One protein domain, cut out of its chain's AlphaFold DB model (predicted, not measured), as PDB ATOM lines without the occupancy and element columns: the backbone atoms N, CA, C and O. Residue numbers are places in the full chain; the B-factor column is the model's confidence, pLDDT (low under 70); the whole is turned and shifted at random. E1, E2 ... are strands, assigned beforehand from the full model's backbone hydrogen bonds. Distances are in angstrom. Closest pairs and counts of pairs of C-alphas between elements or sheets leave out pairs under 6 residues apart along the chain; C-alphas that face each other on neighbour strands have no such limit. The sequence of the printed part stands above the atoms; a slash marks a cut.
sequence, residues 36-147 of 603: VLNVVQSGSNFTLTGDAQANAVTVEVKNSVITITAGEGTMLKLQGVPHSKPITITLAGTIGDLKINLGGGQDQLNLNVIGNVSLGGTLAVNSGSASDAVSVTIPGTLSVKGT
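AT A GLANCE: This is residues 36 to 147 of the 603 residues of an uncharacterized protein of Planctomycetes bacterium (UniProt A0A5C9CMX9). This is a short solenoid, a chain wound in stacked turns: two sheets stand face to face as a sandwich, and in the turns from E8 to E13 the small sheet of E10 and E13 makes a third, short side between them. The hairpin of E5 and E6 crosses one end of the stack, beside E1 and E7. The printed part has 112 residues, with no named helix and thirteen named strands, E1 to E13 in order; its class is all strand. The sheets E6 E5 E1 E2 E8 E11 and E7 E4 E3 E9 E12 are mixed, and E10 and E13 are parallel. The whole is compact, with a radius of gyration of the C-alphas of 13.0 A, and spans 33 by 28 by 21 A.

HOW THE PARTS SIT: Begin with the largest sheet, which runs E6, residues 81 to 83, E5, residues 74 to 78, E1, residues 36 to 42, E2, residues 45 to 49, E8, residues 98 to 101, and E11, residues 123 to 129. It is only just strongly twisted, its C-alphas lying up to 4.1 A off its best plane. In the hairpin of E1 and E2, look for N 40 and O 47, 2.9 A apart. E2 and E8 are parallel at 12 degrees, with N 99 and O 46 at 3.0 A. E5 and E1 are parallel at 26 degrees, with N 39 and O 77 at 2.8 A. The second sheet runs E7, residues 87 to 90, E4, residues 65 to 70, E3, residues 56 to 62, E9, residues 108 to 114, and E12, residues 133 to 137. E3 and E9 are parallel at 11 degrees, with N 59 and O 110 at 2.8 A; E4 and E3 form a hairpin, with N 67 and O 60 at 2.8 A. The parts of these two sheets that face each other are 9.7 A centre to centre, their best planes 21 degrees apart. E10, residues 116 to 119, and E13, residues 141 to 144, are parallel at 8 degrees, with N 119 and O 143 at 2.8 A. The closest C-alphas of E9 and E13, those of Val 113 and Leu 142, are 7.0 A apart.

IN THESE COORDINATES: Find C-alpha 36 at (-9.741, 27.458, 47.776); from there E1 runs 19.6 A to C-alpha 42. E3 covers 19.9 A, E11 19.4 A, E9 19.1 A and E4 16.7 A. E13 ends at C-alpha 144, at (-33.608, 36.742, 37.030).

THE WHOLE: The two C-alphas farthest apart, those of Ala 92 and Ser 131, are 35.6 A apart. The printed part has no cut, and no link is long. Its mean pLDDT is 96.2, and no printed residue is under 70.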
ATOM      1  N   VAL A  36      -8.768  27.945  46.799       94.94
ATOM      2  CA  VAL A  36      -9.741  27.458  47.776       94.94
ATOM      3  C   VAL A  36     -11.065  28.181  47.603       94.94
ATOM      4  O   VAL A  36     -11.215  29.337  47.983       94.94
ATOM      5  N   LEU A  37     -12.086  27.433  47.185       96.62
ATOM      6  CA  LEU A  37     -13.451  27.930  47.038       96.62
ATOM      7  C   LEU A  37     -14.336  27.499  48.209       96.62
ATOM      8  O   LEU A  37     -14.579  26.310  48.428       96.62
ATOM      9  N   ASN A  38     -14.888  28.465  48.936       97.06
ATOM     10  CA  ASN A  38     -15.881  28.249  49.981       97.06
ATOM     11  C   ASN A  38     -17.301  28.328  49.413       97.06
ATOM     12  O   ASN A  38     -17.710  29.334  48.840       97.06
ATOM     13  N   VAL A  39     -18.073  27.272  49.640       97.31
ATOM     14  CA  VAL A  39     -19.481  27.143  49.272       97.31
ATOM     15  C   VAL A  39     -20.345  27.356  50.510       97.31
ATOM     16  O   VAL A  39     -20.244  26.604  51.489       97.31
ATOM     17  N   VAL A  40     -21.229  28.351  50.452       96.44
ATOM     18  CA  VAL A  40     -22.177  28.692  51.517       96.44
ATOM     19  C   VAL A  40     -23.597  28.702  50.959       96.44
ATOM     20  O   VAL A  40     -23.911  29.397  49.996       96.44
ATOM     21  N   GLN A  41     -24.483  27.946  51.607       95.50
ATOM     22  CA  GLN A  41     -25.926  28.006  51.381       95.50
ATOM     23  C   GLN A  41     -26.603  28.597  52.617       95.50
ATOM     24  O   GLN A  41     -26.415  28.091  53.724       95.50
ATOM     25  N   SER A  42     -27.429  29.625  52.420       95.00
ATOM     26  CA  SER A  42     -28.265  30.216  53.469       95.00
ATOM     27  C   SER A  42     -29.702  30.357  52.972       95.00
ATOM     28  O   SER A  42     -30.040  31.291  52.242       95.00
ATOM     29  N   GLY A  43     -30.564  29.413  53.354       93.88
ATOM     30  CA  GLY A  43     -31.931  29.334  52.835       93.88
ATOM     31  C   GLY A  43     -31.940  29.038  51.332       93.88
ATOM     32  O   GLY A  43     -31.389  28.023  50.900       93.88
ATOM     33  N   SER A  44     -32.564  29.923  50.548       95.44
ATOM     34  CA  SER A  44     -32.572  29.877  49.079       95.44
ATOM     35  C   SER A  44     -31.381  30.594  48.435       95.44
ATOM     36  O   SER A  44     -31.239  30.530  47.215       95.44
ATOM     37  N   ASN A  45     -30.536  31.268  49.221       96.19
ATOM     38  CA  ASN A  45     -29.383  32.005  48.717       96.19
ATOM     39  C   ASN A  45     -28.149  31.110  48.663       96.19
ATOM     40  O   ASN A  45     -27.857  30.360  49.604       96.19
ATOM     41  N   PHE A  46     -27.408  31.248  47.575       97.31
ATOM     42  CA  PHE A  46     -26.169  30.551  47.313       97.31
ATOM     43  C   PHE A  46     -25.023  31.553  47.167       97.31
ATOM     44  O   PHE A  46     -25.157  32.587  46.507       97.31
ATOM     45  N   THR A  47     -23.887  31.250  47.788       97.75
ATOM     46  CA  THR A  47     -22.665  32.044  47.672       97.75
ATOM     47  C   THR A  47     -21.450  31.136  47.500       97.75
ATOM     48  O   THR A  47     -21.264  30.188  48.264       97.75
ATOM     49  N   LEU A  48     -20.632  31.442  46.496       98.25
ATOM     50  CA  LEU A  48     -19.310  30.871  46.259       98.25
ATOM     51  C   LEU A  48     -18.269  31.973  46.488       98.25
ATOM     52  O   LEU A  48     -18.442  33.073  45.969       98.25
ATOM     53  N   THR A  49     -17.236  31.711  47.286       98.31
ATOM     54  CA  THR A  49     -16.176  32.685  47.600       98.31
ATOM     55  C   THR A  49     -14.803  32.036  47.500       98.31
ATOM     56  O   THR A  49     -14.528  31.121  48.277       98.31
ATOM     57  N   GLY A  50     -13.968  32.491  46.572       97.56
ATOM     58  CA  GLY A  50     -12.582  32.058  46.432       97.56
ATOM     59  C   GLY A  50     -11.595  32.872  47.253       97.56
ATOM     60  O   GLY A  50     -11.973  33.731  48.059       97.56
ATOM     61  N   ASP A  51     -10.332  32.500  47.119       96.25
ATOM     62  CA  ASP A  51      -9.192  33.134  47.764       96.25
ATOM     63  C   ASP A  51      -8.381  33.961  46.755       96.25
ATOM     64  O   ASP A  51      -8.898  34.378  45.732       96.25
ATOM     65  N   ALA A  52      -7.131  34.294  47.082       96.31
ATOM     66  CA  ALA A  52      -6.260  35.099  46.220       96.31
ATOM     67  C   ALA A  52      -5.367  34.237  45.306       96.31
ATOM     68  O   ALA A  52      -4.255  34.642  44.961       96.31
ATOM     69  N   GLN A  53      -5.756  32.991  45.044       96.06
ATOM     70  CA  GLN A  53      -5.053  32.069  44.154       96.06
ATOM     71  C   GLN A  53      -5.972  31.719  42.988       96.06
ATOM     72  O   GLN A  53      -7.180  31.775  43.139       96.06
ATOM     73  N   ALA A  54      -5.399  31.277  41.868       96.62
ATOM     74  CA  ALA A  54      -6.174  30.845  40.709       96.62
ATOM     75  C   ALA A  54      -7.180  29.732  41.065       96.62
ATOM     76  O   ALA A  54      -6.800  28.669  41.574       96.62
ATOM     77  N   ASN A  55      -8.452  29.960  40.746       97.19
ATOM     78  CA  ASN A  55      -9.549  29.020  40.918       97.19
ATOM     79  C   ASN A  55     -10.159  28.651  39.567       97.19
ATOM     80  O   ASN A  55     -10.631  29.500  38.826       97.19
ATOM     81  N   ALA A  56     -10.273  27.360  39.284       97.75
ATOM     82  CA  ALA A  56     -11.044  26.830  38.170       97.75
ATOM     83  C   ALA A  56     -12.305  26.140  38.704       97.75
ATOM     84  O   ALA A  56     -12.230  25.222  39.528       97.75
ATOM     85  N   VAL A  57     -13.487  26.543  38.236       98.31
ATOM     86  CA  VAL A  57     -14.762  26.004  38.723       98.31
ATOM     87  C   VAL A  57     -15.832  25.935  37.643       98.31
ATOM     88  O   VAL A  57     -16.016  26.839  36.835       98.31
ATOM     89  N   THR A  58     -16.594  24.844  37.656       98.56
ATOM     90  CA  THR A  58     -17.843  24.719  36.900       98.56
ATOM     91  C   THR A  58     -19.024  24.731  37.858       98.56
ATOM     92  O   THR A  58     -19.081  23.913  38.780       98.56
ATOM     93  N   VAL A  59     -19.982  25.625  37.625       98.50
ATOM     94  CA  VAL A  59     -21.256  25.712  38.344       98.50
ATOM     95  C   VAL A  59     -22.376  25.359  37.371       98.50
ATOM     96  O   VAL A  59     -22.675  26.113  36.454       98.50
ATOM     97  N   GLU A  60     -23.017  24.214  37.564       98.44
ATOM     98  CA  GLU A  60     -24.212  23.827  36.818       98.44
ATOM     99  C   GLU A  60     -25.459  24.148  37.641       98.44
ATOM    100  O   GLU A  60     -25.631  23.643  38.751       98.44
ATOM    101  N   VAL A  61     -26.354  24.957  37.085       97.69
ATOM    102  CA  VAL A  61     -27.660  25.267  37.662       97.69
ATOM    103  C   VAL A  61     -28.726  24.592  36.817       97.69
ATOM    104  O   VAL A  61     -28.933  24.949  35.659       97.69
ATOM    105  N   LYS A  62     -29.421  23.616  37.403       96.31
ATOM    106  CA  LYS A  62     -30.490  22.865  36.749       96.31
ATOM    107  C   LYS A  62     -31.751  22.881  37.593       96.31
ATOM    108  O   LYS A  62     -31.856  22.179  38.601       96.31
ATOM    109  N   ASN A  63     -32.741  23.653  37.154       91.62
ATOM    110  CA  ASN A  63     -33.956  23.942  37.919       91.62
ATOM    111  C   ASN A  63     -33.601  24.533  39.304       91.62
ATOM    112  O   ASN A  63     -33.101  25.651  39.374       91.62
ATOM    113  N   SER A  64     -33.818  23.783  40.390       93.00
ATOM    114  CA  SER A  64     -33.486  24.175  41.772       93.00
ATOM    115  C   SER A  64     -32.243  23.466  42.325       93.00
ATOM    116  O   SER A  64     -32.017  23.473  43.534       93.00
ATOM    117  N   VAL A  65     -31.466  22.799  41.469       96.25
ATOM    118  CA  VAL A  65     -30.249  22.077  41.851       96.25
ATOM    119  C   VAL A  65     -29.033  22.838  41.342       96.25
ATOM    120  O   VAL A  65     -28.967  23.172  40.161       96.25
ATOM    121  N   ILE A  66     -28.072  23.085  42.227       97.69
ATOM    122  CA  ILE A  66     -26.771  23.673  41.908       97.69
ATOM    123  C   ILE A  66     -25.708  22.597  42.125       97.69
ATOM    124  O   ILE A  66     -25.609  22.044  43.220       97.69
ATOM    125  N   THR A  67     -24.916  22.293  41.101       98.12
ATOM    126  CA  THR A  67     -23.776  21.372  41.183       98.12
ATOM    127  C   THR A  67     -22.486  22.125  40.908       98.12
ATOM    128  O   THR A  67     -22.386  22.840  39.919       98.12
ATOM    129  N   ILE A  68     -21.490  21.955  41.772       98.12
ATOM    130  CA  ILE A  68     -20.207  22.658  41.709       98.12
ATOM    131  C   ILE A  68     -19.110  21.622  41.559       98.12
ATOM    132  O   ILE A  68     -19.007  20.701  42.373       98.12
ATOM    133  N   THR A  69     -18.274  21.796  40.548       98.19
ATOM    134  CA  THR A  69     -17.120  20.939  40.281       98.19
ATOM    135  C   THR A  69     -15.872  21.807  40.259       98.19
ATOM    136  O   THR A  69     -15.800  22.740  39.463       98.19
ATOM    137  N   ALA A  70     -14.908  21.514  41.133       96.81
ATOM    138  CA  ALA A  70     -13.588  22.132  41.054       96.81
ATOM    139  C   ALA A  70     -12.821  21.586  39.846       96.81
ATOM    140  O   ALA A  70     -12.866  20.386  39.566       96.81
ATOM    141  N   GLY A  71     -12.133  22.485  39.153       95.44
ATOM    142  CA  GLY A  71     -11.149  22.174  38.131       95.44
ATOM    143  C   GLY A  71      -9.784  21.841  38.731       95.44
ATOM    144  O   GLY A  71      -9.628  21.644  39.940       95.44
ATOM    145  N   GLU A  72      -8.783  21.757  37.859       92.94
ATOM    146  CA  GLU A  72      -7.403  21.511  38.266       92.94
ATOM    147  C   GLU A  72      -6.900  22.622  39.199       92.94
ATOM    148  O   GLU A  72      -7.249  23.789  39.048       92.94
ATOM    149  N   GLY A  73      -6.119  22.245  40.215       92.38
ATOM    150  CA  GLY A  73      -5.546  23.207  41.156       92.38
ATOM    151  C   GLY A  73      -6.551  23.879  42.095       92.38
ATOM    152  O   GLY A  73      -6.159  24.794  42.799       92.38
ATOM    153  N   THR A  74      -7.813  23.441  42.162       95.94
ATOM    154  CA  THR A  74      -8.834  24.064  43.025       95.94
ATOM    155  C   THR A  74      -9.416  23.075  44.029       95.94
ATOM    156  O   THR A  74      -9.714  21.925  43.708       95.94
ATOM    157  N   MET A  75      -9.616  23.516  45.269       95.88
ATOM    158  CA  MET A  75     -10.234  22.743  46.343       95.88
ATOM    159  C   MET A  75     -11.556  23.380  46.769       95.88
ATOM    160  O   MET A  75     -11.607  24.553  47.134       95.88
ATOM    161  N   LEU A  76     -12.624  22.580  46.814       96.50
ATOM    162  CA  LEU A  76     -13.912  23.027  47.342       96.50
ATOM    163  C   LEU A  76     -13.981  22.836  48.859       96.50
ATOM    164  O   LEU A  76     -13.553  21.809  49.393       96.50
ATOM    165  N   LYS A  77     -14.612  23.784  49.549       95.81
ATOM    166  CA  LYS A  77     -15.018  23.674  50.950       95.81
ATOM    167  C   LYS A  77     -16.514  23.919  51.084       95.81
ATOM    168  O   LYS A  77     -16.989  24.981  50.711       95.81
ATOM    169  N   LEU A  78     -17.259  22.988  51.671       95.38
ATOM    170  CA  LEU A  78     -18.663  23.206  52.027       95.38
ATOM    171  C   LEU A  78     -18.739  23.622  53.492       95.38
ATOM    172  O   LEU A  78     -18.383  22.835  54.368       95.38
ATOM    173  N   GLN A  79     -19.178  24.856  53.765       92.44
ATOM    174  CA  GLN A  79     -19.269  25.384  55.137       92.44
ATOM    175  C   GLN A  79     -17.946  25.210  55.923       92.44
ATOM    176  O   GLN A  79     -17.933  24.822  57.091       92.44
ATOM    177  N   GLY A  80     -16.811  25.439  55.247       91.06
ATOM    178  CA  GLY A  80     -15.458  25.333  55.808       91.06
ATOM    179  C   GLY A  80     -14.826  23.934  55.789       91.06
ATOM    180  O   GLY A  80     -13.630  23.813  56.056       91.06
ATOM    181  N   VAL A  81     -15.572  22.883  55.438       92.94
ATOM    182  CA  VAL A  81     -15.063  21.501  55.388       92.94
ATOM    183  C   VAL A  81     -14.574  21.166  53.974       92.94
ATOM    184  O   VAL A  81     -15.351  21.352  53.044       92.94
ATOM    185  N   PRO A  82     -13.337  20.666  53.766       93.75
ATOM    186  CA  PRO A  82     -12.842  20.273  52.441       93.75
ATOM    187  C   PRO A  82     -13.651  19.147  51.780       93.75
ATOM    188  O   PRO A  82     -14.034  18.180  52.438       93.75
ATOM    189  N   HIS A  83     -13.848  19.238  50.465       92.75
ATOM    190  CA  HIS A  83     -14.536  18.249  49.632       92.75
ATOM    191  C   HIS A  83     -13.685  17.879  48.408       92.75
ATOM    192  O   HIS A  83     -13.208  18.745  47.684       92.75
ATOM    193  N   SER A  84     -13.535  16.574  48.151       87.69
ATOM    194  CA  SER A  84     -12.804  16.024  46.992       87.69
ATOM    195  C   SER A  84     -13.706  15.586  45.831       87.69
ATOM    196  O   SER A  84     -13.226  15.075  44.823       87.69
ATOM    197  N   LYS A  85     -15.025  15.738  45.982       92.12
ATOM    198  CA  LYS A  85     -16.047  15.397  44.983       92.12
ATOM    199  C   LYS A  85     -16.896  16.632  44.675       92.12
ATOM    200  O   LYS A  85     -16.941  17.527  45.525       92.12
ATOM    201  N   PRO A  86     -17.606  16.658  43.531       95.06
ATOM    202  CA  PRO A  86     -18.572  17.710  43.250       95.06
ATOM    203  C   PRO A  86     -19.554  17.913  44.410       95.06
ATOM    204  O   PRO A  86     -19.998  16.946  45.039       95.06
ATOM    205  N   ILE A  87     -19.882  19.171  44.695       95.50
ATOM    206  CA  ILE A  87     -20.879  19.547  45.701       95.50
ATOM    207  C   ILE A  87     -22.210  19.751  44.985       95.50
ATOM    208  O   ILE A  87     -22.300  20.580  44.085       95.50
ATOM    209  N   THR A  88     -23.252  19.033  45.405       95.94
ATOM    210  CA  THR A  88     -24.618  19.208  44.893       95.94
ATOM    211  C   THR A  88     -25.518  19.761  45.988       95.94
ATOM    212  O   THR A  88     -25.624  19.180  47.069       95.94
ATOM    213  N   ILE A  89     -26.190  20.871  45.694       93.75
ATOM    214  CA  ILE A  89     -27.125  21.559  46.581       93.75
ATOM    215  C   ILE A  89     -28.501  21.562  45.927       93.75
ATOM    216  O   ILE A  89     -28.671  22.075  44.824       93.75
ATOM    217  N   THR A  90     -29.495  21.024  46.629       94.06
ATOM    218  CA  THR A  90     -30.897  21.060  46.202       94.06
ATOM    219  C   THR A  90     -31.643  22.100  47.024       94.06
ATOM    220  O   THR A  90     -31.762  21.968  48.242       94.06
ATOM    221  N   LEU A  91     -32.159  23.130  46.360       90.38
ATOM    222  CA  LEU A  91     -32.915  24.211  46.981       90.38
ATOM    223  C   LEU A  91     -34.418  23.915  46.936       90.38
ATOM    224  O   LEU A  91     -34.942  23.374  45.960       90.38
ATOM    225  N   ALA A  92     -35.132  24.282  47.999       85.19
ATOM    226  CA  ALA A  92     -36.586  24.195  48.032       85.19
ATOM    227  C   ALA A  92     -37.189  25.379  47.255       85.19
ATOM    228  O   ALA A  92     -37.237  26.498  47.762       85.19
ATOM    229  N   GLY A  93     -37.653  25.135  46.027       88.38
ATOM    230  CA  GLY A  93     -38.324  26.145  45.200       88.38
ATOM    231  C   GLY A  93     -37.371  26.999  44.357       88.38
ATOM    232  O   GLY A  93     -36.394  26.494  43.808       88.38
ATOM    233  N   THR A  94     -37.697  28.282  44.186       90.81
ATOM    234  CA  THR A  94     -36.906  29.232  43.387       90.81
ATOM    235  C   THR A  94     -35.581  29.542  44.083       90.81
ATOM    236  O   THR A  94     -35.549  29.759  45.294       90.81
ATOM    237  N   ILE A  95     -34.493  29.600  43.316       94.94
ATOM    238  CA  ILE A  95     -33.192  30.042  43.830       94.94
ATOM    239  C   ILE A  95     -33.326  31.522  44.210       94.94
ATOM    240  O   ILE A  95     -33.921  32.285  43.458       94.94
ATOM    241  N   GLY A  96     -32.853  31.927  45.386       96.69
ATOM    242  CA  GLY A  96     -32.852  33.324  45.820       96.69
ATOM    243  C   GLY A  96     -31.777  34.099  45.067       96.69
ATOM    244  O   GLY A  96     -31.934  34.394  43.883       96.69
ATOM    245  N   ASP A  97     -30.679  34.392  45.752       97.62
ATOM    246  CA  ASP A  97     -29.457  34.911  45.143       97.62
ATOM    247  C   ASP A  97     -28.528  33.778  44.678       97.62
ATOM    248  O   ASP A  97     -28.352  32.780  45.383       97.62
ATOM    249  N   LEU A  98     -27.870  33.981  43.538       98.31
ATOM    250  CA  LEU A  98     -26.701  33.232  43.080       98.31
ATOM    251  C   LEU A  98     -25.524  34.207  43.010       98.31
ATOM    252  O   LEU A  98     -25.442  35.023  42.094       98.31
ATOM    253  N   LYS A  99     -24.648  34.148  44.015       98.50
ATOM    254  CA  LYS A  99     -23.472  35.016  44.143       98.50
ATOM    255  C   LYS A  99     -22.199  34.194  44.000       98.50
ATOM    256  O   LYS A  99     -22.020  33.212  44.716       98.50
ATOM    257  N   ILE A 100     -21.319  34.591  43.098       98.69
ATOM    258  CA  ILE A 100     -20.009  33.987  42.884       98.69
ATOM    259  C   ILE A 100     -18.980  35.107  43.002       98.69
ATOM    260  O   ILE A 100     -19.109  36.121  42.331       98.69
ATOM    261  N   ASN A 101     -18.009  34.938  43.889       98.38
ATOM    262  CA  ASN A 101     -16.849  35.804  44.043       98.38
ATOM    263  C   ASN A 101     -15.614  34.899  43.990       98.38
ATOM    264  O   ASN A 101     -15.503  34.045  44.866       98.38
ATOM    265  N   LEU A 102     -14.761  34.985  42.974       98.06
ATOM    266  CA  LEU A 102     -13.613  34.074  42.841       98.06
ATOM    267  C   LEU A 102     -12.365  34.615  43.555       98.06
ATOM    268  O   LEU A 102     -11.585  33.818  44.058       98.06
ATOM    269  N   GLY A 103     -12.333  35.917  43.843       96.19
ATOM    270  CA  GLY A 103     -11.391  36.517  44.775       96.19
ATOM    271  C   GLY A 103     -10.290  37.250  44.035       96.19
ATOM    272  O   GLY A 103     -10.490  38.388  43.639       96.19
ATOM    273  N   GLY A 104      -9.106  36.668  43.933       93.75
ATOM    274  CA  GLY A 104      -8.052  37.205  43.081       93.75
ATOM    275  C   GLY A 104      -7.139  36.095  42.588       93.75
ATOM    276  O   GLY A 104      -7.209  34.968  43.067       93.75
ATOM    277  N   GLY A 105      -6.209  36.433  41.697       96.31
ATOM    278  CA  GLY A 105      -5.508  35.418  40.906       96.31
ATOM    279  C   GLY A 105      -6.325  35.035  39.672       96.31
ATOM    280  O   GLY A 105      -7.482  35.390  39.582       96.31
ATOM    281  N   GLN A 106      -5.697  34.369  38.700       97.25
ATOM    282  CA  GLN A 106      -6.317  34.112  37.393       97.25
ATOM    283  C   GLN A 106      -7.392  33.029  37.493       97.25
ATOM    284  O   GLN A 106      -7.079  31.832  37.542       97.25
ATOM    285  N   ASP A 107      -8.647  33.443  37.536       98.25
ATOM    286  CA  ASP A 107      -9.785  32.581  37.788       98.25
ATOM    287  C   ASP A 107     -10.479  32.130  36.492       98.25
ATOM    288  O   ASP A 107     -10.496  32.799  35.462       98.25
ATOM    289  N   GLN A 108     -11.084  30.943  36.530       98.44
ATOM    290  CA  GLN A 108     -11.875  30.371  35.445       98.44
ATOM    291  C   GLN A 108     -13.230  29.897  35.971       98.44
ATOM    292  O   GLN A 108     -13.316  28.945  36.754       98.44
ATOM    293  N   LEU A 109     -14.315  30.501  35.489       98.69
ATOM    294  CA  LEU A 109     -15.687  30.120  35.820       98.69
ATOM    295  C   LEU A 109     -16.443  29.644  34.584       98.69
ATOM    296  O   LEU A 109     -16.650  30.395  33.640       98.69
ATOM    297  N   ASN A 110     -16.979  28.428  34.653       98.56
ATOM    298  CA  ASN A 110     -17.976  27.920  33.713       98.56
ATOM    299  C   ASN A 110     -19.343  27.809  34.408       98.56
ATOM    300  O   ASN A 110     -19.606  26.846  35.130       98.56
ATOM    301  N   LEU A 111     -20.229  28.781  34.203       98.50
ATOM    302  CA  LEU A 111     -21.605  28.788  34.698       98.50
ATOM    303  C   LEU A 111     -22.570  28.242  33.634       98.50
ATOM    304  O   LEU A 111     -22.908  28.918  32.665       98.50
ATOM    305  N   ASN A 112     -23.078  27.030  33.841       98.19
ATOM    306  CA  ASN A 112     -24.002  26.356  32.929       98.19
ATOM    307  C   ASN A 112     -25.434  26.394  33.472       98.19
ATOM    308  O   ASN A 112     -25.731  25.784  34.498       98.19
ATOM    309  N   VAL A 113     -26.350  27.059  32.769       97.12
ATOM    310  CA  VAL A 113     -27.764  27.185  33.157       97.12
ATOM    311  C   VAL A 113     -28.631  26.259  32.304       97.12
ATOM    312  O   VAL A 113     -29.027  26.581  31.181       97.12
ATOM    313  N   ILE A 114     -28.938  25.081  32.839       95.56
ATOM    314  CA  ILE A 114     -29.586  23.989  32.109       95.56
ATOM    315  C   ILE A 114     -31.060  23.860  32.512       95.56
ATOM    316  O   ILE A 114     -31.412  23.781  33.686       95.56
ATOM    317  N   GLY A 115     -31.949  23.745  31.526       94.56
ATOM    318  CA  GLY A 115     -33.390  23.642  31.773       94.56
ATOM    319  C   GLY A 115     -34.023  24.999  32.088       94.56
ATOM    320  O   GLY A 115     -33.579  26.011  31.563       94.56
ATOM    321  N   ASN A 116     -35.083  25.025  32.899       94.69
ATOM    322  CA  ASN A 116     -35.806  26.261  33.211       94.69
ATOM    323  C   ASN A 116     -35.404  26.757  34.599       94.69
ATOM    324  O   ASN A 116     -35.887  26.250  35.615       94.69
ATOM    325  N   VAL A 117     -34.512  27.742  34.641       97.00
ATOM    326  CA  VAL A 117     -33.964  28.295  35.880       97.00
ATOM    327  C   VAL A 117     -34.580  29.660  36.149       97.00
ATOM    328  O   VAL A 117     -34.585  30.551  35.301       97.00
ATOM    329  N   SER A 118     -35.088  29.833  37.368       96.88
ATOM    330  CA  SER A 118     -35.565  31.120  37.859       96.88
ATOM    331  C   SER A 118     -34.831  31.494  39.142       96.88
ATOM    332  O   SER A 118     -34.806  30.719  40.101       96.88
ATOM    333  N   LEU A 119     -34.256  32.693  39.134       97.62
ATOM    334  CA  LEU A 119     -33.651  33.371  40.270       97.62
ATOM    335  C   LEU A 119     -34.629  34.441  40.767       97.62
ATOM    336  O   LEU A 119     -34.988  35.376  40.048       97.62
ATOM    337  N   GLY A 120     -35.100  34.276  41.998       96.75
ATOM    338  CA  GLY A 120     -35.966  35.223  42.691       96.75
ATOM    339  C   GLY A 120     -35.222  36.464  43.182       96.75
ATOM    340  O   GLY A 120     -35.866  37.488  43.397       96.75
ATOM    341  N   GLY A 121     -33.900  36.368  43.337       96.88
ATOM    342  CA  GLY A 121     -32.990  37.445  43.711       96.88
ATOM    343  C   GLY A 121     -31.994  37.773  42.597       96.88
ATOM    344  O   GLY A 121     -32.372  37.870  41.428       96.88
ATOM    345  N   THR A 122     -30.738  37.988  42.980       98.00
ATOM    346  CA  THR A 122     -29.642  38.515  42.148       98.00
ATOM    347  C   THR A 122     -28.818  37.388  41.523       98.00
ATOM    348  O   THR A 122     -28.569  36.376  42.180       98.00
ATOM    349  N   LEU A 123     -28.336  37.586  40.295       98.50
ATOM    350  CA  LEU A 123     -27.192  36.852  39.748       98.50
ATOM    351  C   LEU A 123     -25.979  37.780  39.792       98.50
ATOM    352  O   LEU A 123     -25.966  38.779  39.083       98.50
ATOM    353  N   ALA A 124     -24.987  37.477  40.618       98.56
ATOM    354  CA  ALA A 124     -23.768  38.273  40.694       98.56
ATOM    355  C   ALA A 124     -22.544  37.378  40.530       98.56
ATOM    356  O   ALA A 124     -22.392  36.407  41.269       98.56
ATOM    357  N   VAL A 125     -21.682  37.732  39.585       98.69
ATOM    358  CA  VAL A 125     -20.350  37.161  39.410       98.69
ATOM    359  C   VAL A 125     -19.344  38.289  39.600       98.69
ATOM    360  O   VAL A 125     -19.477  39.338  38.978       98.69
ATOM    361  N   ASN A 126     -18.383  38.069  40.484       98.44
ATOM    362  CA  ASN A 126     -17.173  38.855  40.643       98.44
ATOM    363  C   ASN A 126     -16.002  37.885  40.443       98.44
ATOM    364  O   ASN A 126     -15.914  36.926  41.214       98.44
ATOM    365  N   SER A 127     -15.198  38.034  39.394       97.56
ATOM    366  CA  SER A 127     -14.050  37.142  39.210       97.56
ATOM    367  C   SER A 127     -12.893  37.592  40.092       97.56
ATOM    368  O   SER A 127     -12.558  36.843  41.001       97.56
ATOM    369  N   GLY A 128     -12.456  38.847  40.046       95.69
ATOM    370  CA  GLY A 128     -11.484  39.290  41.029       95.69
ATOM    371  C   GLY A 128     -10.647  40.465  40.594       95.69
ATOM    372  O   GLY A 128     -11.157  41.422  40.043       95.69
ATOM    373  N   SER A 129      -9.366  40.419  40.941       90.81
ATOM    374  CA  SER A 129      -8.334  41.293  40.389       90.81
ATOM    375  C   SER A 129      -7.231  40.389  39.838       90.81
ATOM    376  O   SER A 129      -6.352  39.953  40.593       90.81
ATOM    377  N   ALA A 130      -7.351  39.993  38.584       96.88
ATOM    378  CA  ALA A 130      -6.364  39.360  37.714       96.88
ATOM    379  C   ALA A 130      -7.046  39.112  36.359       96.88
ATOM    380  O   ALA A 130      -8.241  39.298  36.236       96.88
ATOM    381  N   SER A 131      -6.298  38.625  35.367       98.19
ATOM    382  CA  SER A 131      -6.889  38.136  34.117       98.19
ATOM    383  C   SER A 131      -7.748  36.891  34.341       98.19
ATOM    384  O   SER A 131      -7.212  35.801  34.585       98.19
ATOM    385  N   ASP A 132      -9.055  37.046  34.193       98.44
ATOM    386  CA  ASP A 132     -10.057  36.038  34.489       98.44
ATOM    387  C   ASP A 132     -10.841  35.601  33.246       98.44
ATOM    388  O   ASP A 132     -11.062  36.342  32.290       98.44
ATOM    389  N   ALA A 133     -11.331  34.361  33.257       98.44
ATOM    390  CA  ALA A 133     -12.188  33.823  32.207       98.44
ATOM    391  C   ALA A 133     -13.543  33.380  32.772       98.44
ATOM    392  O   ALA A 133     -13.669  32.343  33.429       98.44
ATOM    393  N   VAL A 134     -14.598  34.125  32.452       98.69
ATOM    394  CA  VAL A 134     -15.982  33.843  32.837       98.69
ATOM    395  C   VAL A 134     -16.792  33.416  31.614       98.69
ATOM    396  O   VAL A 134     -16.994  34.167  30.667       98.69
ATOM    397  N   SER A 135     -17.331  32.202  31.649       98.50
ATOM    398  CA  SER A 135     -18.233  31.661  30.633       98.50
ATOM    399  C   SER A 135     -19.590  31.335  31.244       98.50
ATOM    400  O   SER A 135     -19.703  30.503  32.141       98.50
ATOM    401  N   VAL A 136     -20.645  31.969  30.744       98.50
ATOM    402  CA  VAL A 136     -22.042  31.720  31.094       98.50
ATOM    403  C   VAL A 136     -22.736  31.107  29.887       98.50
ATOM    404  O   VAL A 136     -22.953  31.773  28.878       98.50
ATOM    405  N   THR A 137     -23.118  29.838  29.993       98.25
ATOM    406  CA  THR A 137     -23.806  29.115  28.917       98.25
ATOM    407  C   THR A 137     -25.256  28.837  29.301       98.25
ATOM    408  O   THR A 137     -25.530  28.176  30.302       98.25
ATOM    409  N   ILE A 138     -26.205  29.301  28.484       97.69
ATOM    410  CA  ILE A 138     -27.654  29.202  28.721       97.69
ATOM    411  C   ILE A 138     -28.315  28.376  27.598       97.69
ATOM    412  O   ILE A 138     -28.903  28.924  26.662       97.69
ATOM    413  N   PRO A 139     -28.231  27.033  27.629       95.94
ATOM    414  CA  PRO A 139     -28.960  26.186  26.683       95.94
ATOM    415  C   PRO A 139     -30.482  26.176  26.926       95.94
ATOM    416  O   PRO A 139     -31.238  25.898  25.996       95.94
ATOM    417  N   GLY A 140     -30.925  26.438  28.165       94.88
ATOM    418  CA  GLY A 140     -32.333  26.459  28.577       94.88
ATOM    419  C   GLY A 140     -32.906  27.870  28.756       94.88
ATOM    420  O   GLY A 140     -32.516  28.793  28.058       94.88
ATOM    421  N   THR A 141     -33.842  28.074  29.681       96.56
ATOM    422  CA  THR A 141     -34.329  29.425  30.005       96.56
ATOM    423  C   THR A 141     -33.745  29.917  31.323       96.56
ATOM    424  O   THR A 141     -33.671  29.164  32.296       96.56
ATOM    425  N   LEU A 142     -33.353  31.191  31.361       98.00
ATOM    426  CA  LEU A 142     -32.910  31.878  32.573       98.00
ATOM    427  C   LEU A 142     -33.806  33.088  32.832       98.00
ATOM    428  O   LEU A 142     -33.868  33.995  32.008       98.00
ATOM    429  N   SER A 143     -34.464  33.151  33.989       97.94
ATOM    430  CA  SER A 143     -35.152  34.366  34.436       97.94
ATOM    431  C   SER A 143     -34.597  34.855  35.766       97.94
ATOM    432  O   SER A 143     -34.642  34.120  36.750       97.94
ATOM    433  N   VAL A 144     -34.128  36.102  35.813       98.50
ATOM    434  CA  VAL A 144     -33.608  36.742  37.030       98.50
ATOM    435  C   VAL A 144     -34.500  37.920  37.399       98.50
ATOM    436  O   VAL A 144     -34.715  38.816  36.582       98.50
ATOM    437  N   LYS A 145     -35.070  37.900  38.608       98.12
ATOM    438  CA  LYS A 145     -35.920  38.993  39.113       98.12
ATOM    439  C   LYS A 145     -35.109  40.187  39.610       98.12
ATOM    440  O   LYS A 145     -35.538  41.321  39.426       98.12
ATOM    441  N   GLY A 146     -33.989  39.922  40.279       97.94
ATOM    442  CA  GLY A 146     -33.065  40.938  40.768       97.94
ATOM    443  C   GLY A 146     -32.098  41.421  39.691       97.94
ATOM    444  O   GLY A 146     -32.310  41.214  38.496       97.94
ATOM    445  N   THR A 147     -31.038  42.088  40.139       98.12
ATOM    446  CA  THR A 147     -29.954  42.564  39.276       98.12
ATOM    447  C   THR A 147     -29.133  41.389  38.747       98.12
ATOM    448  O   THR A 147     -28.955  40.376  39.431       98.12
TER     449      THR A 147